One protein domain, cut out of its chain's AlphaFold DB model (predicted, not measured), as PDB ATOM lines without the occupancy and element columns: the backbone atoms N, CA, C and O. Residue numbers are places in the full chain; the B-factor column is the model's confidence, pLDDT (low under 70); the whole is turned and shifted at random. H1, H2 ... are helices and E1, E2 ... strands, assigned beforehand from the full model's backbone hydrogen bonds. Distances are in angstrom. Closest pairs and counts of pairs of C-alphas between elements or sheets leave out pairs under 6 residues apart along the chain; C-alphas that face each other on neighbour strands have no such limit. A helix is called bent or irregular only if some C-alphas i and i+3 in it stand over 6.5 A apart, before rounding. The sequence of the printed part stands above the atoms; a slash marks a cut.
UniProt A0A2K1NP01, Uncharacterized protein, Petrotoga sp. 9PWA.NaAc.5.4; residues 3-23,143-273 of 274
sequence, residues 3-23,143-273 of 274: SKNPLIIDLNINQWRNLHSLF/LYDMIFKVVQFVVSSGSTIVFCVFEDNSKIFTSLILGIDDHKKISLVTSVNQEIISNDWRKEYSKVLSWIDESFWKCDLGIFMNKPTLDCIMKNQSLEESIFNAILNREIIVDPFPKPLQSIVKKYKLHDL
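This is residues 3 to 23 and 143 to 273 of the 274 residues of an uncharacterized protein of Petrotoga sp. 9PWA.NaAc.5.4 (UniProt A0A2K1NP01). A twisted five-stranded sheet lies between helices: H3 covers one face, and H1, H2 and H4 are on the other. H4 folds back into H5 as a helical hairpin, and H5 and H6 lie off the sheet; E1 is at one end of the longest axis and H6 at the other. The printed part has 152 residues with six named helices and five named strands, in the order E1 H1 H2 E2 E3 E4 H3 E5 H4 H5 H6. The sheet, E1 E4 E3 E2 E5, is mixed, and the class is mixed, helices and strands. The whole is compact, with a radius of gyration of the C-alphas of 15.0 A and spans of 45 by 36 by 27 A.

E1, residues 3 to 8, an edge strand, is parallel to its neighbour E4, residues 186 to 190, with N 7 and O 187 within hydrogen-bond range at 2.8 A. H1, residues 13 to 23, is on the sheet over E3, residues 172 to 180, and only just stands up from the sheet, rising 41 degrees; their closest C-alphas, Gln 15 and Thr 174, are 4.1 A apart. H2, residues 143 to 153, is on the same face, slantwise to E3 at 43 degrees on the local plane. E2, residues 159 to 166, E3 and E4 form a meander, each the antiparallel neighbour of the one before; N 161 and O 178 are 2.8 A apart, N 179 and O 188 2.9 A. H3, residues 201 to 215, is on the opposite face at a height over the sheet of 9.3 A, giving three layers, helices on both faces. H3 is irregular, C-alphas 203 and 206 being 7.6 A apart. E4, H3 and E5, residues 219 to 226, form a split strand-helix-strand unit, E3 and E2 between its strands, with a right-handed crossover. E5 is parallel to E2, with N 162 and O 221 2.9 A apart. H4, residues 227 to 235, stands up over E2, rising 52 degrees. It touches H5, residues 239 to 248, closest at the C-alphas of Ile 233 and Ser 242, 5.3 A. H6, residues 259 to 271, is close to but not clearly touching H5, about perpendicular at 83 degrees; the closest C-alphas, Phe 244 and Val 265, are 6.5 A apart. Every O i to N i+4 pair is within range in H1, H2, H4, H5 and H6, and 8 of 11 in H3.

E1 begins at C-alpha 3 (117.496, 128.456, 106.552). E2 measures 23.2 A, E3 22.9 A, E5 19.9 A, H3 19.5 A and H6 18.9 A, which ends at C-alpha 271 (153.034, 136.767, 114.808).

The farthest C-alphas, Asn 5 and Leu 273, are 46.4 A apart. Residues 24 to 142 are not printed; C-alphas 23 and 143 are 7.7 A apart across the cut. Of the links printed whole, none is long. Mean pLDDT of the printed part is 87.1; 11 residues are under 70, among them 143 to 145 and 269 to 273.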
ATOM      1  N   SER A   3     118.795 127.834 106.804       76.69
ATOM      2  CA  SER A   3     117.496 128.456 106.552       76.69
ATOM      3  C   SER A   3     116.377 127.475 106.933       76.69
ATOM      4  O   SER A   3     116.623 126.283 107.101       76.69
ATOM      5  N   LYS A   4     115.132 127.951 107.067       68.00
ATOM      6  CA  LYS A   4     114.000 127.095 107.476       68.00
ATOM      7  C   LYS A   4     113.780 125.906 106.524       68.00
ATOM      8  O   LYS A   4     113.321 124.866 106.969       68.00
ATOM      9  N   ASN A   5     114.114 126.074 105.242       72.62
ATOM     10  CA  ASN A   5     114.015 125.052 104.201       72.62
ATOM     11  C   ASN A   5     115.215 125.197 103.248       72.62
ATOM     12  O   ASN A   5     115.074 125.826 102.197       72.62
ATOM     13  N   PRO A   6     116.405 124.690 103.612       78.62
ATOM     14  CA  PRO A   6     117.561 124.784 102.740       78.62
ATOM     15  C   PRO A   6     117.335 123.892 101.518       78.62
ATOM     16  O   PRO A   6     116.874 122.755 101.633       78.62
ATOM     17  N   LEU A   7     117.679 124.402 100.341       84.25
ATOM     18  CA  LEU A   7     117.684 123.624  99.119       84.25
ATOM     19  C   LEU A   7     118.849 122.631  99.174       84.25
ATOM     20  O   LEU A   7     120.008 123.031  99.262       84.25
ATOM     21  N   ILE A   8     118.547 121.335  99.137       84.50
ATOM     22  CA  ILE A   8     119.550 120.270  99.050       84.50
ATOM     23  C   ILE A   8     119.359 119.587  97.705       84.50
ATOM     24  O   ILE A   8     118.363 118.896  97.499       84.50
ATOM     25  N   ILE A   9     120.290 119.814  96.785       86.56
ATOM     26  CA  ILE A   9     120.187 119.365  95.390       86.56
ATOM     27  C   ILE A   9     121.501 118.754  94.933       86.56
ATOM     28  O   ILE A   9     122.559 119.166  95.401       86.56
ATOM     29  N   ASP A  10     121.420 117.753  94.055       83.50
ATOM     30  CA  ASP A  10     122.561 117.130  93.366       83.50
ATOM     31  C   ASP A  10     123.740 116.755  94.279       83.50
ATOM     32  O   ASP A  10     124.911 116.771  93.893       83.50
ATOM     33  N   LEU A  11     123.424 116.402  95.528       85.50
ATOM     34  CA  LEU A  11     124.411 116.041  96.529       85.50
ATOM     35  C   LEU A  11     124.949 114.636  96.232       85.50
ATOM     36  O   LEU A  11     124.255 113.627  96.384       85.50
ATOM     37  N   ASN A  12     126.216 114.557  95.842       90.75
ATOM     38  CA  ASN A  12     126.891 113.302  95.580       90.75
ATOM     39  C   ASN A  12     127.068 112.518  96.888       90.75
ATOM     40  O   ASN A  12     127.807 112.919  97.790       90.75
ATOM     41  N   ILE A  13     126.418 111.355  96.968       83.94
ATOM     42  CA  ILE A  13     126.371 110.518  98.176       83.94
ATOM     43  C   ILE A  13     127.773 110.101  98.642       83.94
ATOM     44  O   ILE A  13     128.036 110.067  99.845       83.94
ATOM     45  N   ASN A  14     128.691 109.800  97.717       88.12
ATOM     46  CA  ASN A  14     130.048 109.388  98.077       88.12
ATOM     47  C   ASN A  14     130.850 110.558  98.647       88.12
ATOM     48  O   ASN A  14     131.488 110.403  99.690       88.12
ATOM     49  N   GLN A  15     130.775 111.729  98.009       91.06
ATOM     50  CA  GLN A  15     131.432 112.933  98.509       91.06
ATOM     51  C   GLN A  15     130.871 113.339  99.877       91.06
ATOM     52  O   GLN A  15     131.651 113.627 100.785       91.06
ATOM     53  N   TRP A  16     129.548 113.276 100.063       82.75
ATOM     54  CA  TRP A  16     128.893 113.558 101.342       82.75
ATOM     55  C   TRP A  16     129.298 112.571 102.440       82.75
ATOM     56  O   TRP A  16     129.655 112.980 103.543       82.75
ATOM     57  N   ARG A  17     129.310 111.265 102.142       79.31
ATOM     58  CA  ARG A  17     129.774 110.233 103.082       79.31
ATOM     59  C   ARG A  17     131.218 110.490 103.514       79.31
ATOM     60  O   ARG A  17     131.523 110.397 104.702       79.31
ATOM     61  N   ASN A  18     132.088 110.824 102.564       86.00
ATOM     62  CA  ASN A  18     133.488 111.131 102.841       86.00
ATOM     63  C   ASN A  18     133.613 112.397 103.702       86.00
ATOM     64  O   ASN A  18     134.314 112.365 104.711       86.00
ATOM     65  N   LEU A  19     132.865 113.462 103.389       82.19
ATOM     66  CA  LEU A  19     132.807 114.687 104.197       82.19
ATOM     67  C   LEU A  19     132.386 114.389 105.636       82.19
ATOM     68  O   LEU A  19     133.052 114.775 106.594       82.19
ATOM     69  N   HIS A  20     131.290 113.645 105.782       74.69
ATOM     70  CA  HIS A  20     130.758 113.250 107.073       74.69
ATOM     71  C   HIS A  20     131.797 112.446 107.862       74.69
ATOM     72  O   HIS A  20     131.975 112.694 109.047       74.69
ATOM     73  N   SER A  21     132.540 111.539 107.219       72.69
ATOM     74  CA  SER A  21     133.586 110.751 107.888       72.69
ATOM     75  C   SER A  21     134.769 111.580 108.409       72.69
ATOM     76  O   SER A  21     135.394 111.190 109.395       72.69
ATOM     77  N   LEU A  22     135.063 112.724 107.777       72.62
ATOM     78  CA  LEU A  22     136.154 113.618 108.176       72.62
ATOM     79  C   LEU A  22     135.806 114.425 109.429       72.62
ATOM     80  O   LEU A  22     136.663 114.658 110.279       72.62
ATOM     81  N   PHE A  23     134.548 114.851 109.539       64.62
ATOM     82  CA  PHE A  23     134.124 115.833 110.540       64.62
ATOM     83  C   PHE A  23     133.234 115.266 111.644       64.62
ATOM     84  O   PHE A  23     133.086 115.884 112.700       64.62
ATOM     85  N   LEU A 143     134.134 123.018 114.265       60.66
ATOM     86  CA  LEU A 143     133.798 123.149 112.839       60.66
ATOM     87  C   LEU A 143     132.547 124.002 112.634       60.66
ATOM     88  O   LEU A 143     132.539 124.866 111.765       60.66
ATOM     89  N   TYR A 144     131.509 123.782 113.447       64.81
ATOM     90  CA  TYR A 144     130.307 124.610 113.401       64.81
ATOM     91  C   TYR A 144     130.645 126.081 113.665       64.81
ATOM     92  O   TYR A 144     130.264 126.942 112.876       64.81
ATOM     93  N   ASP A 145     131.410 126.369 114.724       67.19
ATOM     94  CA  ASP A 145     131.828 127.728 115.077       67.19
ATOM     95  C   ASP A 145     132.729 128.332 113.987       67.19
ATOM     96  O   ASP A 145     132.623 129.522 113.694       67.19
ATOM     97  N   MET A 146     133.592 127.530 113.352       70.62
ATOM     98  CA  MET A 146     134.433 127.967 112.234       70.62
ATOM     99  C   MET A 146     133.591 128.323 111.007       70.62
ATOM    100  O   MET A 146     133.718 129.435 110.498       70.62
ATOM    101  N   ILE A 147     132.700 127.431 110.559       75.31
ATOM    102  CA  ILE A 147     131.789 127.692 109.433       75.31
ATOM    103  C   ILE A 147     130.926 128.913 109.748       75.31
ATOM    104  O   ILE A 147     130.795 129.799 108.910       75.31
ATOM    105  N   PHE A 148     130.391 129.010 110.966       78.44
ATOM    106  CA  PHE A 148     129.620 130.167 111.408       78.44
ATOM    107  C   PHE A 148     130.432 131.462 111.308       78.44
ATOM    108  O   PHE A 148     129.965 132.420 110.696       78.44
ATOM    109  N   LYS A 149     131.662 131.496 111.838       82.12
ATOM    110  CA  LYS A 149     132.545 132.670 111.745       82.12
ATOM    111  C   LYS A 149     132.865 133.033 110.294       82.12
ATOM    112  O   LYS A 149     132.844 134.212 109.956       82.12
ATOM    113  N   VAL A 150     133.132 132.051 109.434       83.00
ATOM    114  CA  VAL A 150     133.384 132.287 108.004       83.00
ATOM    115  C   VAL A 150     132.142 132.884 107.334       83.00
ATOM    116  O   VAL A 150     132.236 133.929 106.693       83.00
ATOM    117  N   VAL A 151     130.964 132.291 107.544       85.31
ATOM    118  CA  VAL A 151     129.696 132.781 106.979       85.31
ATOM    119  C   VAL A 151     129.382 134.210 107.444       85.31
ATOM    120  O   VAL A 151     128.976 135.056 106.643       85.31
ATOM    121  N   GLN A 152     129.596 134.496 108.728       85.38
ATOM    122  CA  GLN A 152     129.267 135.789 109.328       85.38
ATOM    123  C   GLN A 152     130.267 136.894 108.976       85.38
ATOM    124  O   GLN A 152     129.848 138.009 108.679       85.38
ATOM    125  N   PHE A 153     131.571 136.606 108.994       85.75
ATOM    126  CA  PHE A 153     132.607 137.646 108.943       85.75
ATOM    127  C   PHE A 153     133.433 137.674 107.656       85.75
ATOM    128  O   PHE A 153     134.153 138.649 107.432       85.75
ATOM    129  N   VAL A 154     133.391 136.623 106.833       86.00
ATOM    130  CA  VAL A 154     134.315 136.478 105.695       86.00
ATOM    131  C   VAL A 154     133.621 136.637 104.349       86.00
ATOM    132  O   VAL A 154     134.130 137.357 103.494       86.00
ATOM    133  N   VAL A 155     132.490 135.969 104.152       88.44
ATOM    134  CA  VAL A 155     131.784 135.930 102.856       88.44
ATOM    135  C   VAL A 155     130.735 137.035 102.783       88.44
ATOM    136  O   VAL A 155     130.410 137.622 103.815       88.44
ATOM    137  N   SER A 156     130.185 137.340 101.611       90.31
ATOM    138  CA  SER A 156     129.056 138.273 101.476       90.31
ATOM    139  C   SER A 156     127.719 137.571 101.740       90.31
ATOM    140  O   SER A 156     127.675 136.393 102.093       90.31
ATOM    141  N   SER A 157     126.625 138.326 101.729       91.38
ATOM    142  CA  SER A 157     125.282 137.749 101.612       91.38
ATOM    143  C   SER A 157     124.969 137.495 100.133       91.38
ATOM    144  O   SER A 157     125.530 138.185  99.282       91.38
ATOM    145  N   GLY A 158     124.095 136.534  99.823       92.94
ATOM    146  CA  GLY A 158     123.730 136.209  98.436       92.94
ATOM    147  C   GLY A 158     124.878 135.588  97.629       92.94
ATOM    148  O   GLY A 158     125.021 135.861  96.439       92.94
ATOM    149  N   SER A 159     125.735 134.799  98.280       94.94
ATOM    150  CA  SER A 159     126.953 134.228  97.691       94.94
ATOM    151  C   SER A 159     127.095 132.740  98.011       94.94
ATOM    152  O   SER A 159     126.349 132.186  98.819       94.94
ATOM    153  N   THR A 160     128.084 132.078  97.413       95.00
ATOM    154  CA  THR A 160     128.444 130.692  97.736       95.00
ATOM    155  C   THR A 160     129.842 130.573  98.339       95.00
ATOM    156  O   THR A 160     130.701 131.450  98.204       95.00
ATOM    157  N   ILE A 161     130.050 129.464  99.045       95.25
ATOM    158  CA  ILE A 161     131.343 128.974  99.518       95.25
ATOM    159  C   ILE A 161     131.527 127.575  98.950       95.25
ATOM    160  O   ILE A 161     130.593 126.775  99.018       95.25
ATOM    161  N   VAL A 162     132.727 127.251  98.477       95.38
ATOM    162  CA  VAL A 162     133.094 125.886  98.096       95.38
ATOM    163  C   VAL A 162     134.300 125.393  98.884       95.38
ATOM    164  O   VAL A 162     135.326 126.058  98.996       95.38
ATOM    165  N   PHE A 163     134.178 124.185  99.417       94.25
ATOM    166  CA  PHE A 163     135.284 123.394  99.935       94.25
ATOM    167  C   PHE A 163     135.406 122.149  99.067       94.25
ATOM    168  O   PHE A 163     134.429 121.418  98.918       94.25
ATOM    169  N   CYS A 164     136.573 121.903  98.478       95.94
ATOM    170  CA  CYS A 164     136.785 120.763  97.594       95.94
ATOM    171  C   CYS A 164     138.138 120.102  97.870       95.94
ATOM    172  O   CYS A 164     139.183 120.754  97.920       95.94
ATOM    173  N   VAL A 165     138.105 118.786  98.066       96.00
ATOM    174  CA  VAL A 165     139.265 117.964  98.398       96.00
ATOM    175  C   VAL A 165     139.420 116.898  97.333       96.00
ATOM    176  O   VAL A 165     138.475 116.160  97.049       96.00
ATOM    177  N   PHE A 166     140.623 116.776  96.796       96.38
ATOM    178  CA  PHE A 166     140.943 115.829  95.735       96.38
ATOM    179  C   PHE A 166     141.687 114.607  96.284       96.38
ATOM    180  O   PHE A 166     142.588 114.746  97.111       96.38
ATOM    181  N   GLU A 167     141.301 113.404  95.858       93.50
ATOM    182  CA  GLU A 167     142.002 112.157  96.208       93.50
ATOM    183  C   GLU A 167     143.330 112.055  95.450       93.50
ATOM    184  O   GLU A 167     144.355 111.699  96.029       93.50
ATOM    185  N   ASP A 168     143.301 112.437  94.174       90.25
ATOM    186  CA  ASP A 168     144.431 112.487  93.251       90.25
ATOM    187  C   ASP A 168     144.362 113.775  92.402       90.25
ATOM    188  O   ASP A 168     143.795 114.778  92.836       90.25
ATOM    189  N   ASN A 169     144.982 113.804  91.220       91.44
ATOM    190  CA  ASN A 169     145.013 115.014  90.399       91.44
ATOM    191  C   ASN A 169     143.656 115.365  89.764       91.44
ATOM    192  O   ASN A 169     143.412 116.550  89.545       91.44
ATOM    193  N   SER A 170     142.772 114.398  89.502       90.25
ATOM    194  CA  SER A 170     141.514 114.642  88.780       90.25
ATOM    195  C   SER A 170     140.259 114.240  89.549       90.25
ATOM    196  O   SER A 170     139.163 114.704  89.243       90.25
ATOM    197  N   LYS A 171     140.392 113.407  90.580       93.75
ATOM    198  CA  LYS A 171     139.262 112.842  91.305       93.75
ATOM    199  C   LYS A 171     138.958 113.626  92.575       93.75
ATOM    200  O   LYS A 171     139.757 113.680  93.509       93.75
ATOM    201  N   ILE A 172     137.741 114.153  92.657       95.88
ATOM    202  CA  ILE A 172     137.193 114.730  93.888       95.88
ATOM    203  C   ILE A 172     136.967 113.605  94.906       95.88
ATOM    204  O   ILE A 172     136.240 112.645  94.639       95.88
ATOM    205  N   PHE A 173     137.594 113.732  96.074       95.12
ATOM    206  CA  PHE A 173     137.366 112.886  97.244       95.12
ATOM    207  C   PHE A 173     136.098 113.318  97.985       95.12
ATOM    208  O   PHE A 173     135.244 112.494  98.321       95.12
ATOM    209  N   THR A 174     135.978 114.618  98.249       94.00
ATOM    210  CA  THR A 174     134.796 115.223  98.860       94.00
ATOM    211  C   THR A 174     134.679 116.683  98.456       94.00
ATOM    212  O   THR A 174     135.685 117.344  98.205       94.00
ATOM    213  N   SER A 175     133.458 117.198  98.426       94.31
ATOM    214  CA  SER A 175     133.226 118.627  98.334       94.31
ATOM    215  C   SER A 175     131.959 119.030  99.080       94.31
ATOM    216  O   SER A 175     131.092 118.200  99.365       94.31
ATOM    217  N   LEU A 176     131.879 120.313  99.407       93.69
ATOM    218  CA  LEU A 176     130.717 120.951  99.996       93.69
ATOM    219  C   LEU A 176     130.569 122.341  99.391       93.69
ATOM    220  O   LEU A 176     131.482 123.162  99.496       93.69
ATOM    221  N   ILE A 177     129.406 122.604  98.810       93.88
ATOM    222  CA  ILE A 177     128.993 123.938  98.393       93.88
ATOM    223  C   ILE A 177     127.894 124.396  99.334       93.88
ATOM    224  O   ILE A 177     126.885 123.707  99.505       93.88
ATOM    225  N   LEU A 178     128.103 125.561  99.939       93.19
ATOM    226  CA  LEU A 178     127.132 126.224 100.793       93.19
ATOM    227  C   LEU A 178     126.735 127.539 100.144       93.19
ATOM    228  O   LEU A 178     127.583 128.408  99.951       93.19
ATOM    229  N   GLY A 179     125.456 127.699  99.834       93.19
ATOM    230  CA  GLY A 179     124.924 128.990  99.430       93.19
ATOM    231  C   GLY A 179     124.331 129.733 100.621       93.19
ATOM    232  O   GLY A 179     123.666 129.137 101.473       93.19
ATOM    233  N   ILE A 180     124.629 131.026 100.693       94.19
ATOM    234  CA  ILE A 180     124.333 131.910 101.814       94.19
ATOM    235  C   ILE A 180     123.315 132.948 101.357       94.19
ATOM    236  O   ILE A 180     123.583 133.721 100.440       94.19
ATOM    237  N   ASP A 181     122.155 132.972 102.007       90.81
ATOM    238  CA  ASP A 181     121.094 133.927 101.697       90.81
ATOM    239  C   ASP A 181     121.391 135.350 102.202       90.81
ATOM    240  O   ASP A 181     122.410 135.635 102.844       90.81
ATOM    241  N   ASP A 182     120.456 136.259 101.927       90.62
ATOM    242  CA  ASP A 182     120.522 137.663 102.335       90.62
ATOM    243  C   ASP A 182     120.595 137.852 103.858       90.62
ATOM    244  O   ASP A 182     121.142 138.841 104.352       90.62
ATOM    245  N   HIS A 183     120.120 136.862 104.617       88.69
ATOM    246  CA  HIS A 183     120.103 136.838 106.076       88.69
ATOM    247  C   HIS A 183     121.297 136.096 106.690       88.69
ATOM    248  O   HIS A 183     121.271 135.798 107.889       88.69
ATOM    249  N   LYS A 184     122.342 135.796 105.905       87.81
ATOM    250  CA  LYS A 184     123.530 135.065 106.369       87.81
ATOM    251  C   LYS A 184     123.222 133.656 106.884       87.81
ATOM    252  O   LYS A 184     123.939 133.132 107.745       87.81
ATOM    253  N   LYS A 185     122.172 133.022 106.358       86.31
ATOM    254  CA  LYS A 185     121.839 131.619 106.628       86.31
ATOM    255  C   LYS A 185     122.207 130.746 105.438       86.31
ATOM    256  O   LYS A 185     122.219 131.191 104.297       86.31
ATOM    257  N   ILE A 186     122.502 129.481 105.718       86.75
ATOM    258  CA  ILE A 186     122.770 128.483 104.683       86.75
ATOM    259  C   ILE A 186     121.432 128.095 104.048       86.75
ATOM    260  O   ILE A 186     120.587 127.471 104.693       86.75
ATOM    261  N   SER A 187     121.237 128.480 102.794       89.25
ATOM    262  CA  SER A 187     120.017 128.249 102.015       89.25
ATOM    263  C   SER A 187     120.199 127.232 100.892       89.25
ATOM    264  O   SER A 187     119.204 126.738 100.375       89.25
ATOM    265  N   LEU A 188     121.439 126.869 100.560       89.38
ATOM    266  CA  LEU A 188     121.776 125.826  99.594       89.38
ATOM    267  C   LEU A 188     122.873 124.923 100.164       89.38
ATOM    268  O   LEU A 188     123.858 125.421 100.712       89.38
ATOM    269  N   VAL A 189     122.717 123.612  99.994       90.19
ATOM    270  CA  VAL A 189     123.740 122.600 100.280       90.19
ATOM    271  C   VAL A 189     123.837 121.659  99.083       90.19
ATOM    272  O   VAL A 189     122.871 120.985  98.732       90.19
ATOM    273  N   THR A 190     125.005 121.600  98.452       93.00
ATOM    274  CA  THR A 190     125.257 120.711  97.309       93.00
ATOM    275  C   THR A 190     126.732 120.295  97.252       93.00
ATOM    276  O   THR A 190     127.504 120.566  98.177       93.00
ATOM    277  N   SER A 191     127.129 119.594  96.195       94.00
ATOM    278  CA  SER A 191     128.492 119.133  95.935       94.00
ATOM    279  C   SER A 191     128.911 119.446  94.502       94.00
ATOM    280  O   SER A 191     128.080 119.529  93.604       94.00
ATOM    281  N   VAL A 192     130.214 119.567  94.287       94.44
ATOM    282  CA  VAL A 192     130.831 119.748  92.975       94.44
ATOM    283  C   VAL A 192     130.607 118.510  92.105       94.44
ATOM    284  O   VAL A 192     130.851 117.377  92.539       94.44
ATOM    285  N   ASN A 193     130.190 118.729  90.856       91.00
ATOM    286  CA  ASN A 193     130.092 117.663  89.864       91.00
ATOM    287  C   ASN A 193     131.486 117.059  89.589       91.00
ATOM    288  O   ASN A 193     132.444 117.771  89.286       91.00
ATOM    289  N   GLN A 194     131.580 115.729  89.686       88.00
ATOM    290  CA  GLN A 194     132.816 114.964  89.511       88.00
ATOM    291  C   GLN A 194     133.474 115.190  88.139       88.00
ATOM    292  O   GLN A 194     134.689 115.090  88.030       88.00
ATOM    293  N   GLU A 195     132.682 115.490  87.109       90.19
ATOM    294  CA  GLU A 195     133.136 115.573  85.715       90.19
ATOM    295  C   GLU A 195     133.794 116.915  85.351       90.19
ATOM    296  O   GLU A 195     134.350 117.057  84.265       90.19
ATOM    297  N   ILE A 196     133.756 117.907  86.248       91.69
ATOM    298  CA  ILE A 196     134.298 119.254  85.983       91.69
ATOM    299  C   ILE A 196     135.826 119.243  85.868       91.69
ATOM    300  O   ILE A 196     136.407 120.033  85.116       91.69
ATOM    301  N   ILE A 197     136.479 118.359  86.621       92.44
ATOM    302  CA  ILE A 197     137.931 118.206  86.634       92.44
ATOM    303  C   ILE A 197     138.276 116.922  85.893       92.44
ATOM    304  O   ILE A 197     137.743 115.858  86.198       92.44
ATOM    305  N   SER A 198     139.187 117.016  84.928       89.31
ATOM    306  CA  SER A 198     139.554 115.874  84.090       89.31
ATOM    307  C   SER A 198     141.018 115.486  84.217       89.31
ATOM    308  O   SER A 198     141.354 114.333  83.941       89.31
ATOM    309  N   ASN A 199     141.892 116.399  84.656       90.06
ATOM    310  CA  ASN A 199     143.323 116.112  84.710       90.06
ATOM    311  C   ASN A 199     144.013 116.612  85.981       90.06
ATOM    312  O   ASN A 199     144.414 115.799  86.804       90.06
ATOM    313  N   ASP A 200     144.180 117.927  86.133       94.38
ATOM    314  CA  ASP A 200     144.954 118.527  87.225       94.38
ATOM    315  C   ASP A 200     144.132 119.623  87.896       94.38
ATOM    316  O   ASP A 200     144.012 120.743  87.388       94.38
ATOM    317  N   TRP A 201     143.596 119.304  89.071       95.38
ATOM    318  CA  TRP A 201     142.748 120.201  89.839       95.38
ATOM    319  C   TRP A 201     143.423 121.541  90.132       95.38
ATOM    320  O   TRP A 201     142.739 122.560  90.178       95.38
ATOM    321  N   ARG A 202     144.757 121.604  90.266       95.25
ATOM    322  CA  ARG A 202     145.451 122.877  90.525       95.25
ATOM    323  C   ARG A 202     145.399 123.823  89.335       95.25
ATOM    324  O   ARG A 202     145.499 125.033  89.524       95.25
ATOM    325  N   LYS A 203     145.261 123.289  88.124       95.69
ATOM    326  CA  LYS A 203     145.105 124.072  86.889       95.69
ATOM    327  C   LYS A 203     143.642 124.299  86.531       95.69
ATOM    328  O   LYS A 203     143.341 125.216  85.777       95.69
ATOM    329  N   GLU A 204     142.755 123.460  87.054       96.00
ATOM    330  CA  GLU A 204     141.359 123.384  86.632       96.00
ATOM    331  C   GLU A 204     140.352 123.821  87.704       96.00
ATOM    332  O   GLU A 204     139.167 123.899  87.400       96.00
ATOM    333  N   TYR A 205     140.779 124.161  88.927       95.69
ATOM    334  CA  TYR A 205     139.869 124.585  90.003       95.69
ATOM    335  C   TYR A 205     138.979 125.773  89.601       95.69
ATOM    336  O   TYR A 205     137.839 125.862  90.049       95.69
ATOM    337  N   SER A 206     139.453 126.657  88.717       96.31
ATOM    338  CA  SER A 206     138.658 127.776  88.203       96.31
ATOM    339  C   SER A 206     137.428 127.316  87.417       96.31
ATOM    340  O   SER A 206     136.415 128.006  87.445       96.31
ATOM    341  N   LYS A 207     137.454 126.126  86.799       96.69
ATOM    342  CA  LYS A 207     136.272 125.522  86.158       96.69
ATOM    343  C   LYS A 207     135.175 125.214  87.177       96.69
ATOM    344  O   LYS A 207     134.002 125.373  86.864       96.69
ATOM    345  N   VAL A 208     135.547 124.808  88.397       96.19
ATOM    346  CA  VAL A 208     134.589 124.595  89.496       96.19
ATOM    347  C   VAL A 208     133.936 125.914  89.878       96.19
ATOM    348  O   VAL A 208     132.721 125.960  90.022       96.19
ATOM    349  N   LEU A 209     134.725 126.984  89.996       96.88
ATOM    350  CA  LEU A 209     134.207 128.317  90.306       96.88
ATOM    351  C   LEU A 209     133.251 128.815  89.218       96.88
ATOM    352  O   LEU A 209     132.142 129.224  89.534       96.88
ATOM    353  N   SER A 210     133.637 128.705  87.943       96.38
ATOM    354  CA  SER A 210     132.781 129.089  86.817       96.38
ATOM    355  C   SER A 210     131.474 128.297  86.788       96.38
ATOM    356  O   SER A 210     130.411 128.888  86.651       96.38
ATOM    357  N   TRP A 211     131.533 126.980  87.000       95.94
ATOM    358  CA  TRP A 211     130.328 126.157  87.072       95.94
ATOM    359  C   TRP A 211     129.407 126.558  88.236       95.94
ATOM    360  O   TRP A 211     128.189 126.585  88.063       95.94
ATOM    361  N   ILE A 212     129.965 126.891  89.406       94.75
ATOM    362  CA  ILE A 212     129.184 127.370  90.558       94.75
ATOM    363  C   ILE A 212     128.511 128.705  90.236       94.75
ATOM    364  O   ILE A 212     127.319 128.856  90.497       94.75
ATOM    365  N   ASP A 213     129.257 129.647  89.661       94.69
ATOM    366  CA  ASP A 213     128.750 130.972  89.300       94.69
ATOM    367  C   ASP A 213     127.627 130.883  88.251       94.69
ATOM    368  O   ASP A 213     126.665 131.646  88.320       94.69
ATOM    369  N   GLU A 214     127.725 129.940  87.309       94.75
ATOM    370  CA  GLU A 214     126.712 129.688  86.274       94.75
ATOM    371  C   GLU A 214     125.480 128.941  86.804       94.75
ATOM    372  O   GLU A 214     124.364 129.188  86.346       94.75
ATOM    373  N   SER A 215     125.671 128.017  87.751       92.94
ATOM    374  CA  SER A 215     124.601 127.132  88.236       92.94
ATOM    375  C   SER A 215     123.857 127.686  89.452       92.94
ATOM    376  O   SER A 215     122.706 127.316  89.686       92.94
ATOM    377  N   PHE A 216     124.508 128.534  90.253       91.81
ATOM    378  CA  PHE A 216     124.027 128.956  91.571       91.81
ATOM    379  C   PHE A 216     124.211 130.468  91.791       91.81
ATOM    380  O   PHE A 216     123.626 131.285  91.082       91.81
ATOM    381  N   TRP A 217     124.985 130.852  92.811       93.62
ATOM    382  CA  TRP A 217     125.373 132.231  93.095       93.62
ATOM    383  C   TRP A 217     126.882 132.351  93.060       93.62
ATOM    384  O   TRP A 217     127.596 131.374  93.305       93.62
ATOM    385  N   LYS A 218     127.341 133.586  92.858       95.00
ATOM    386  CA  LYS A 218     128.757 133.925  92.827       95.00
ATOM    387  C   LYS A 218     129.509 133.330  94.021       95.00
ATOM    388  O   LYS A 218     129.121 133.543  95.175       95.00
ATOM    389  N   CYS A 219     130.596 132.626  93.739       95.44
ATOM    390  CA  CYS A 219     131.489 132.098  94.751       95.44
ATOM    391  C   CYS A 219     132.319 133.227  95.354       95.44
ATOM    392  O   CYS A 219     133.066 133.913  94.663       95.44
ATOM    393  N   ASP A 220     132.207 133.399  96.666       94.69
ATOM    394  CA  ASP A 220     132.968 134.400  97.411       94.69
ATOM    395  C   ASP A 220     134.197 133.795  98.087       94.69
ATOM    396  O   ASP A 220     135.167 134.500  98.350       94.69
ATOM    397  N   LEU A 221     134.177 132.492  98.365       95.56
ATOM    398  CA  LEU A 221     135.287 131.783  98.985       95.56
ATOM    399  C   LEU A 221     135.358 130.354  98.455       95.56
ATOM    400  O   LEU A 221     134.462 129.556  98.718       95.56
ATOM    401  N   GLY A 222     136.449 130.021  97.774       96.06
ATOM    402  CA  GLY A 222     136.772 128.643  97.423       96.06
ATOM    403  C   GLY A 222     138.023 128.168  98.144       96.06
ATOM    404  O   GLY A 222     138.993 128.909  98.273       96.06
ATOM    405  N   ILE A 223     137.993 126.935  98.642       95.62
ATOM    406  CA  ILE A 223     139.112 126.275  99.315       95.62
ATOM    407  C   ILE A 223     139.334 124.931  98.630       95.62
ATOM    408  O   ILE A 223     138.477 124.047  98.688       95.62
ATOM    409  N   PHE A 224     140.502 124.772  98.014       96.88
ATOM    410  CA  PHE A 224     140.869 123.596  97.234       96.88
ATOM    411  C   PHE A 224     142.182 123.007  97.743       96.88
ATOM    412  O   PHE A 224     143.175 123.721  97.902       96.88
ATOM    413  N   MET A 225     142.205 121.700  97.993       96.31
ATOM    414  CA  MET A 225     143.406 120.991  98.444       96.31
ATOM    415  C   MET A 225     143.358 119.515  98.059       96.31
ATOM    416  O   MET A 225     142.305 118.987  97.712       96.31
ATOM    417  N   ASN A 226     144.483 118.815  98.164       95.81
ATOM    418  CA  ASN A 226     144.483 117.359  98.061       95.81
ATOM    419  C   ASN A 226     144.262 116.709  99.441       95.81
ATOM    420  O   ASN A 226     144.416 117.331 100.498       95.81
ATOM    421  N   LYS A 227     143.891 115.431  99.428       94.38
ATOM    422  CA  LYS A 227     143.640 114.640 100.629       94.38
ATOM    423  C   LYS A 227     144.873 114.537 101.544       94.38
ATOM    424  O   LYS A 227     144.684 114.685 102.747       94.38
ATOM    425  N   PRO A 228     146.116 114.358 101.047       93.81
ATOM    426  CA  PRO A 228     147.303 114.391 101.905       93.81
ATOM    427  C   PRO A 228     147.456 115.682 102.726       93.81
ATOM    428  O   PRO A 228     147.742 115.609 103.921       93.81
ATOM    429  N   THR A 229     147.217 116.852 102.122       93.00
ATOM    430  CA  THR A 229     147.233 118.142 102.829       93.00
ATOM    431  C   THR A 229     146.139 118.193 103.896       93.00
ATOM    432  O   THR A 229     146.419 118.561 105.036       93.00
ATOM    433  N   LEU A 230     144.917 117.749 103.577       90.44
ATOM    434  CA  LEU A 230     143.837 117.665 104.564       90.44
ATOM    435  C   LEU A 230     144.193 116.736 105.736       90.44
ATOM    436  O   LEU A 230     144.000 117.100 106.893       90.44
ATOM    437  N   ASP A 231     144.727 115.547 105.447       87.88
ATOM    438  CA  ASP A 231     145.112 114.566 106.463       87.88
ATOM    439  C   ASP A 231     146.206 115.120 107.395       87.88
ATOM    440  O   ASP A 231     146.210 114.808 108.586       87.88
ATOM    441  N   CYS A 232     147.120 115.949 106.876       87.44
ATOM    442  CA  CYS A 232     148.129 116.651 107.670       87.44
ATOM    443  C   CYS A 232     147.481 117.672 108.618       87.44
ATOM    444  O   CYS A 232     147.707 117.629 109.827       87.44
ATOM    445  N   ILE A 233     146.597 118.524 108.087       85.19
ATOM    446  CA  ILE A 233     145.876 119.554 108.850       85.19
ATOM    447  C   ILE A 233     145.046 118.932 109.977       85.19
ATOM    448  O   ILE A 233     145.073 119.416 111.107       85.19
ATOM    449  N   MET A 234     144.346 117.832 109.693       78.94
ATOM    450  CA  MET A 234     143.466 117.160 110.654       78.94
ATOM    451  C   MET A 234     144.216 116.417 111.772       78.94
ATOM    452  O   MET A 234     143.611 116.102 112.797       78.94
ATOM    453  N   LYS A 235     145.507 116.103 111.592       78.38
ATOM    454  CA  LYS A 235     146.338 115.432 112.611       78.38
ATOM    455  C   LYS A 235     146.991 116.400 113.597       78.38
ATOM    456  O   LYS A 235     147.404 115.964 114.672       78.38
ATOM    457  N   ASN A 236     147.099 117.678 113.251       73.19
ATOM    458  CA  ASN A 236     147.777 118.667 114.082       73.19
ATOM    459  C   ASN A 236     146.894 119.171 115.230       73.19
ATOM    460  O   ASN A 236     145.679 119.295 115.106       73.19
ATOM    461  N   GLN A 237     147.529 119.499 116.360       62.09
ATOM    462  CA  GLN A 237     146.831 120.020 117.543       62.09
ATOM    463  C   GLN A 237     146.259 121.430 117.316       62.09
ATOM    464  O   GLN A 237     145.202 121.749 117.858       62.09
ATOM    465  N   SER A 238     146.929 122.250 116.499       78.00
ATOM    466  CA  SER A 238     146.478 123.589 116.101       78.00
ATOM    467  C   SER A 238     145.983 123.575 114.651       78.00
ATOM    468  O   SER A 238     146.768 123.597 113.697       78.00
ATOM    469  N   LEU A 239     144.659 123.511 114.486       74.75
ATOM    470  CA  LEU A 239     144.006 123.491 113.172       74.75
ATOM    471  C   LEU A 239     144.252 124.799 112.402       74.75
ATOM    472  O   LEU A 239     144.522 124.772 111.205       74.75
ATOM    473  N   GLU A 240     144.179 125.935 113.098       77.88
ATOM    474  CA  GLU A 240     144.324 127.273 112.512       77.88
ATOM    475  C   GLU A 240     145.733 127.483 111.943       77.88
ATOM    476  O   GLU A 240     145.876 127.804 110.765       77.88
ATOM    477  N   GLU A 241     146.766 127.200 112.739       80.31
ATOM    478  CA  GLU A 241     148.172 127.273 112.324       80.31
ATOM    479  C   GLU A 241     148.461 126.385 111.113       80.31
ATOM    480  O   GLU A 241     149.083 126.815 110.142       80.31
ATOM    481  N   SER A 242     147.955 125.150 111.135       84.19
ATOM    482  CA  SER A 242     148.166 124.192 110.046       84.19
ATOM    483  C   SER A 242     147.537 124.666 108.740       84.19
ATOM    484  O   SER A 242     148.149 124.540 107.681       84.19
ATOM    485  N   ILE A 243     146.334 125.247 108.809       85.69
ATOM    486  CA  ILE A 243     145.667 125.836 107.645       85.69
ATOM    487  C   ILE A 243     146.473 127.031 107.127       85.69
ATOM    488  O   ILE A 243     146.721 127.114 105.924       85.69
ATOM    489  N   PHE A 244     146.907 127.944 108.002       86.19
ATOM    490  CA  PHE A 244     147.673 129.117 107.572       86.19
ATOM    491  C   PHE A 244     149.009 128.731 106.937       86.19
ATOM    492  O   PHE A 244     149.323 129.232 105.857       86.19
ATOM    493  N   ASN A 245     149.743 127.789 107.527       87.19
ATOM    494  CA  ASN A 245     150.982 127.265 106.956       87.19
ATOM    495  C   ASN A 245     150.747 126.598 105.594       87.19
ATOM    496  O   ASN A 245     151.475 126.874 104.641       87.19
ATOM    497  N   ALA A 246     149.686 125.799 105.453       90.56
ATOM    498  CA  ALA A 246     149.341 125.169 104.181       90.56
ATOM    499  C   ALA A 246     148.941 126.196 103.097       90.56
ATOM    500  O   ALA A 246     149.274 126.020 101.922       90.56
ATOM    501  N   ILE A 247     148.289 127.305 103.471       90.00
ATOM    502  CA  ILE A 247     148.034 128.438 102.563       90.00
ATOM    503  C   ILE A 247     149.356 129.109 102.159       90.00
ATOM    504  O   ILE A 247     149.589 129.342 100.971       90.00
ATOM    505  N   LEU A 248     150.241 129.403 103.119       87.56
ATOM    506  CA  LEU A 248     151.530 130.061 102.865       87.56
ATOM    507  C   LEU A 248     152.445 129.214 101.964       87.56
ATOM    508  O   LEU A 248     153.083 129.756 101.059       87.56
ATOM    509  N   ASN A 249     152.432 127.893 102.148       90.38
ATOM    510  CA  ASN A 249     153.187 126.925 101.349       90.38
ATOM    511  C   ASN A 249     152.517 126.580 100.007       90.38
ATOM    512  O   ASN A 249     153.051 125.776  99.244       90.38
ATOM    513  N   ARG A 250     151.367 127.194  99.681       91.25
ATOM    514  CA  ARG A 250     150.572 126.938  98.460       91.25
ATOM    515  C   ARG A 250     150.069 125.495  98.333       91.25
ATOM    516  O   ARG A 250     149.741 125.030  97.236       91.25
ATOM    517  N   GLU A 251     149.978 124.782  99.446       93.69
ATOM    518  CA  GLU A 251     149.361 123.459  99.521       93.69
ATOM    519  C   GLU A 251     147.838 123.558  99.377       93.69
ATOM    520  O   GLU A 251     147.228 122.717  98.716       93.69
ATOM    521  N   ILE A 252     147.255 124.641  99.897       95.06
ATOM    522  CA  ILE A 252     145.857 125.027  99.699       95.06
ATOM    523  C   ILE A 252     145.785 126.153  98.664       95.06
ATOM    524  O   ILE A 252     146.523 127.137  98.753       95.06
ATOM    525  N   ILE A 253     144.861 126.034  97.712       96.00
ATOM    526  CA  ILE A 253     144.424 127.155  96.876       96.00
ATOM    527  C   ILE A 253     143.184 127.760  97.528       96.00
ATOM    528  O   ILE A 253     142.202 127.058  97.770       96.00
ATOM    529  N   VAL A 254     143.241 129.060  97.814       94.88
ATOM    530  CA  VAL A 254     142.088 129.839  98.270       94.88
ATOM    531  C   VAL A 254     141.724 130.817  97.165       94.88
ATOM    532  O   VAL A 254     142.487 131.750  96.912       94.88
ATOM    533  N   ASP A 255     140.599 130.583  96.496       95.50
ATOM    534  CA  ASP A 255     140.108 131.434  95.412       95.50
ATOM    535  C   ASP A 255     138.581 131.297  95.226       95.50
ATOM    536  O   ASP A 255     138.099 130.175  95.092       95.50
ATOM    537  N   PRO A 256     137.804 132.393  95.217       94.88
ATOM    538  CA  PRO A 256     138.221 133.739  95.587       94.88
ATOM    539  C   PRO A 256     138.724 133.803  97.026       94.88
ATOM    540  O   PRO A 256     138.350 132.997  97.877       94.88
ATOM    541  N   PHE A 257     139.630 134.746  97.287       92.50
ATOM    542  CA  PHE A 257     140.223 134.950  98.605       92.50
ATOM    543  C   PHE A 257     139.693 136.261  99.201       92.50
ATOM    544  O   PHE A 257     140.249 137.326  98.916       92.50
ATOM    545  N   PRO A 258     138.637 136.236 100.037       90.19
ATOM    546  CA  PRO A 258     138.047 137.439 100.610       90.19
ATOM    547  C   PRO A 258     139.053 138.294 101.375       90.19
ATOM    548  O   PRO A 258     139.858 137.783 102.160       90.19
ATOM    549  N   LYS A 259     138.951 139.620 101.222       88.75
ATOM    550  CA  LYS A 259     139.789 140.592 101.946       88.75
ATOM    551  C   LYS A 259     139.815 140.358 103.466       88.75
ATOM    552  O   LYS A 259     140.917 140.405 104.014       88.75
ATOM    553  N   PRO A 260     138.685 140.066 104.153       87.44
ATOM    554  CA  PRO A 260     138.715 139.772 105.585       87.44
ATOM    555  C   PRO A 260     139.656 138.614 105.932       87.44
ATOM    556  O   PRO A 260     140.455 138.727 106.861       87.44
ATOM    557  N   LEU A 261     139.633 137.536 105.143       85.50
ATOM    558  CA  LEU A 261     140.497 136.379 105.361       85.50
ATOM    559  C   LEU A 261     141.961 136.709 105.038       85.50
ATOM    560  O   LEU A 261     142.844 136.359 105.817       85.50
ATOM    561  N   GLN A 262     142.236 137.461 103.964       87.12
ATOM    562  CA  GLN A 262     143.597 137.922 103.648       87.12
ATOM    563  C   GLN A 262     144.211 138.737 104.797       87.12
ATOM    564  O   GLN A 262     145.392 138.584 105.113       87.12
ATOM    565  N   SER A 263     143.421 139.605 105.437       86.12
ATOM    566  CA  SER A 263     143.857 140.390 106.593       86.12
ATOM    567  C   SER A 263     144.186 139.516 107.805       86.12
ATOM    568  O   SER A 263     145.143 139.821 108.516       86.12
ATOM    569  N   ILE A 264     143.439 138.431 108.026       82.69
ATOM    570  CA  ILE A 264     143.711 137.461 109.098       82.69
ATOM    571  C   ILE A 264     145.031 136.727 108.827       82.69
ATOM    572  O   ILE A 264     145.905 136.730 109.691       82.69
ATOM    573  N   VAL A 265     145.229 136.191 107.615       81.56
ATOM    574  CA  VAL A 265     146.474 135.483 107.251       81.56
ATOM    575  C   VAL A 265     147.697 136.399 107.368       81.56
ATOM    576  O   VAL A 265     148.739 135.989 107.875       81.56
ATOM    577  N   LYS A 266     147.580 137.669 106.954       81.75
ATOM    578  CA  LYS A 266     148.669 138.652 107.097       81.75
ATOM    579  C   LYS A 266     149.043 138.910 108.557       81.75
ATOM    580  O   LYS A 266     150.228 139.034 108.847       81.75
ATOM    581  N   LYS A 267     148.061 138.992 109.460       79.06
ATOM    582  CA  LYS A 267     148.320 139.134 110.903       79.06
ATOM    583  C   LYS A 267     149.005 137.895 111.470       79.06
ATOM    584  O   LYS A 267     149.946 138.046 112.236       79.06
ATOM    585  N   TYR A 268     148.581 136.704 111.052       73.19
ATOM    586  CA  TYR A 268     149.198 135.448 111.477       73.19
ATOM    587  C   TYR A 268     150.686 135.392 111.101       73.19
ATOM    588  O   TYR A 268     151.540 135.212 111.961       73.19
ATOM    589  N   LYS A 269     151.009 135.718 109.843       69.94
ATOM    590  CA  LYS A 269     152.395 135.790 109.353       69.94
ATOM    591  C   LYS A 269     153.288 136.753 110.153       69.94
ATOM    592  O   LYS A 269     154.494 136.555 110.204       69.94
ATOM    593  N   LEU A 270     152.722 137.821 110.719       60.69
ATOM    594  CA  LEU A 270     153.472 138.770 111.546       60.69
ATOM    595  C   LEU A 270     153.745 138.230 112.954       60.69
ATOM    596  O   LEU A 270     154.775 138.575 113.518       60.69
ATOM    597  N   HIS A 271     152.856 137.393 113.496       60.34
ATOM    598  CA  HIS A 271     153.034 136.767 114.808       60.34
ATOM    599  C   HIS A 271     154.076 135.640 114.800       60.34
ATOM    600  O   HIS A 271     154.809 135.521 115.770       60.34
ATOM    601  N   ASP A 272     154.214 134.878 113.710       55.62
ATOM    602  CA  ASP A 272     155.252 133.831 113.598       55.62
ATOM    603  C   ASP A 272     156.684 134.392 113.455       55.62
ATOM    604  O   ASP A 272     157.663 133.651 113.531       55.62
ATOM    605  N   LEU A 273     156.822 135.699 113.203       49.75
ATOM    606  CA  LEU A 273     158.107 136.389 113.041       49.75
ATOM    607  C   LEU A 273     158.572 137.123 114.314       49.75
ATOM    608  O   LEU A 273     159.653 137.716 114.291       49.75
TER     609      LEU A 273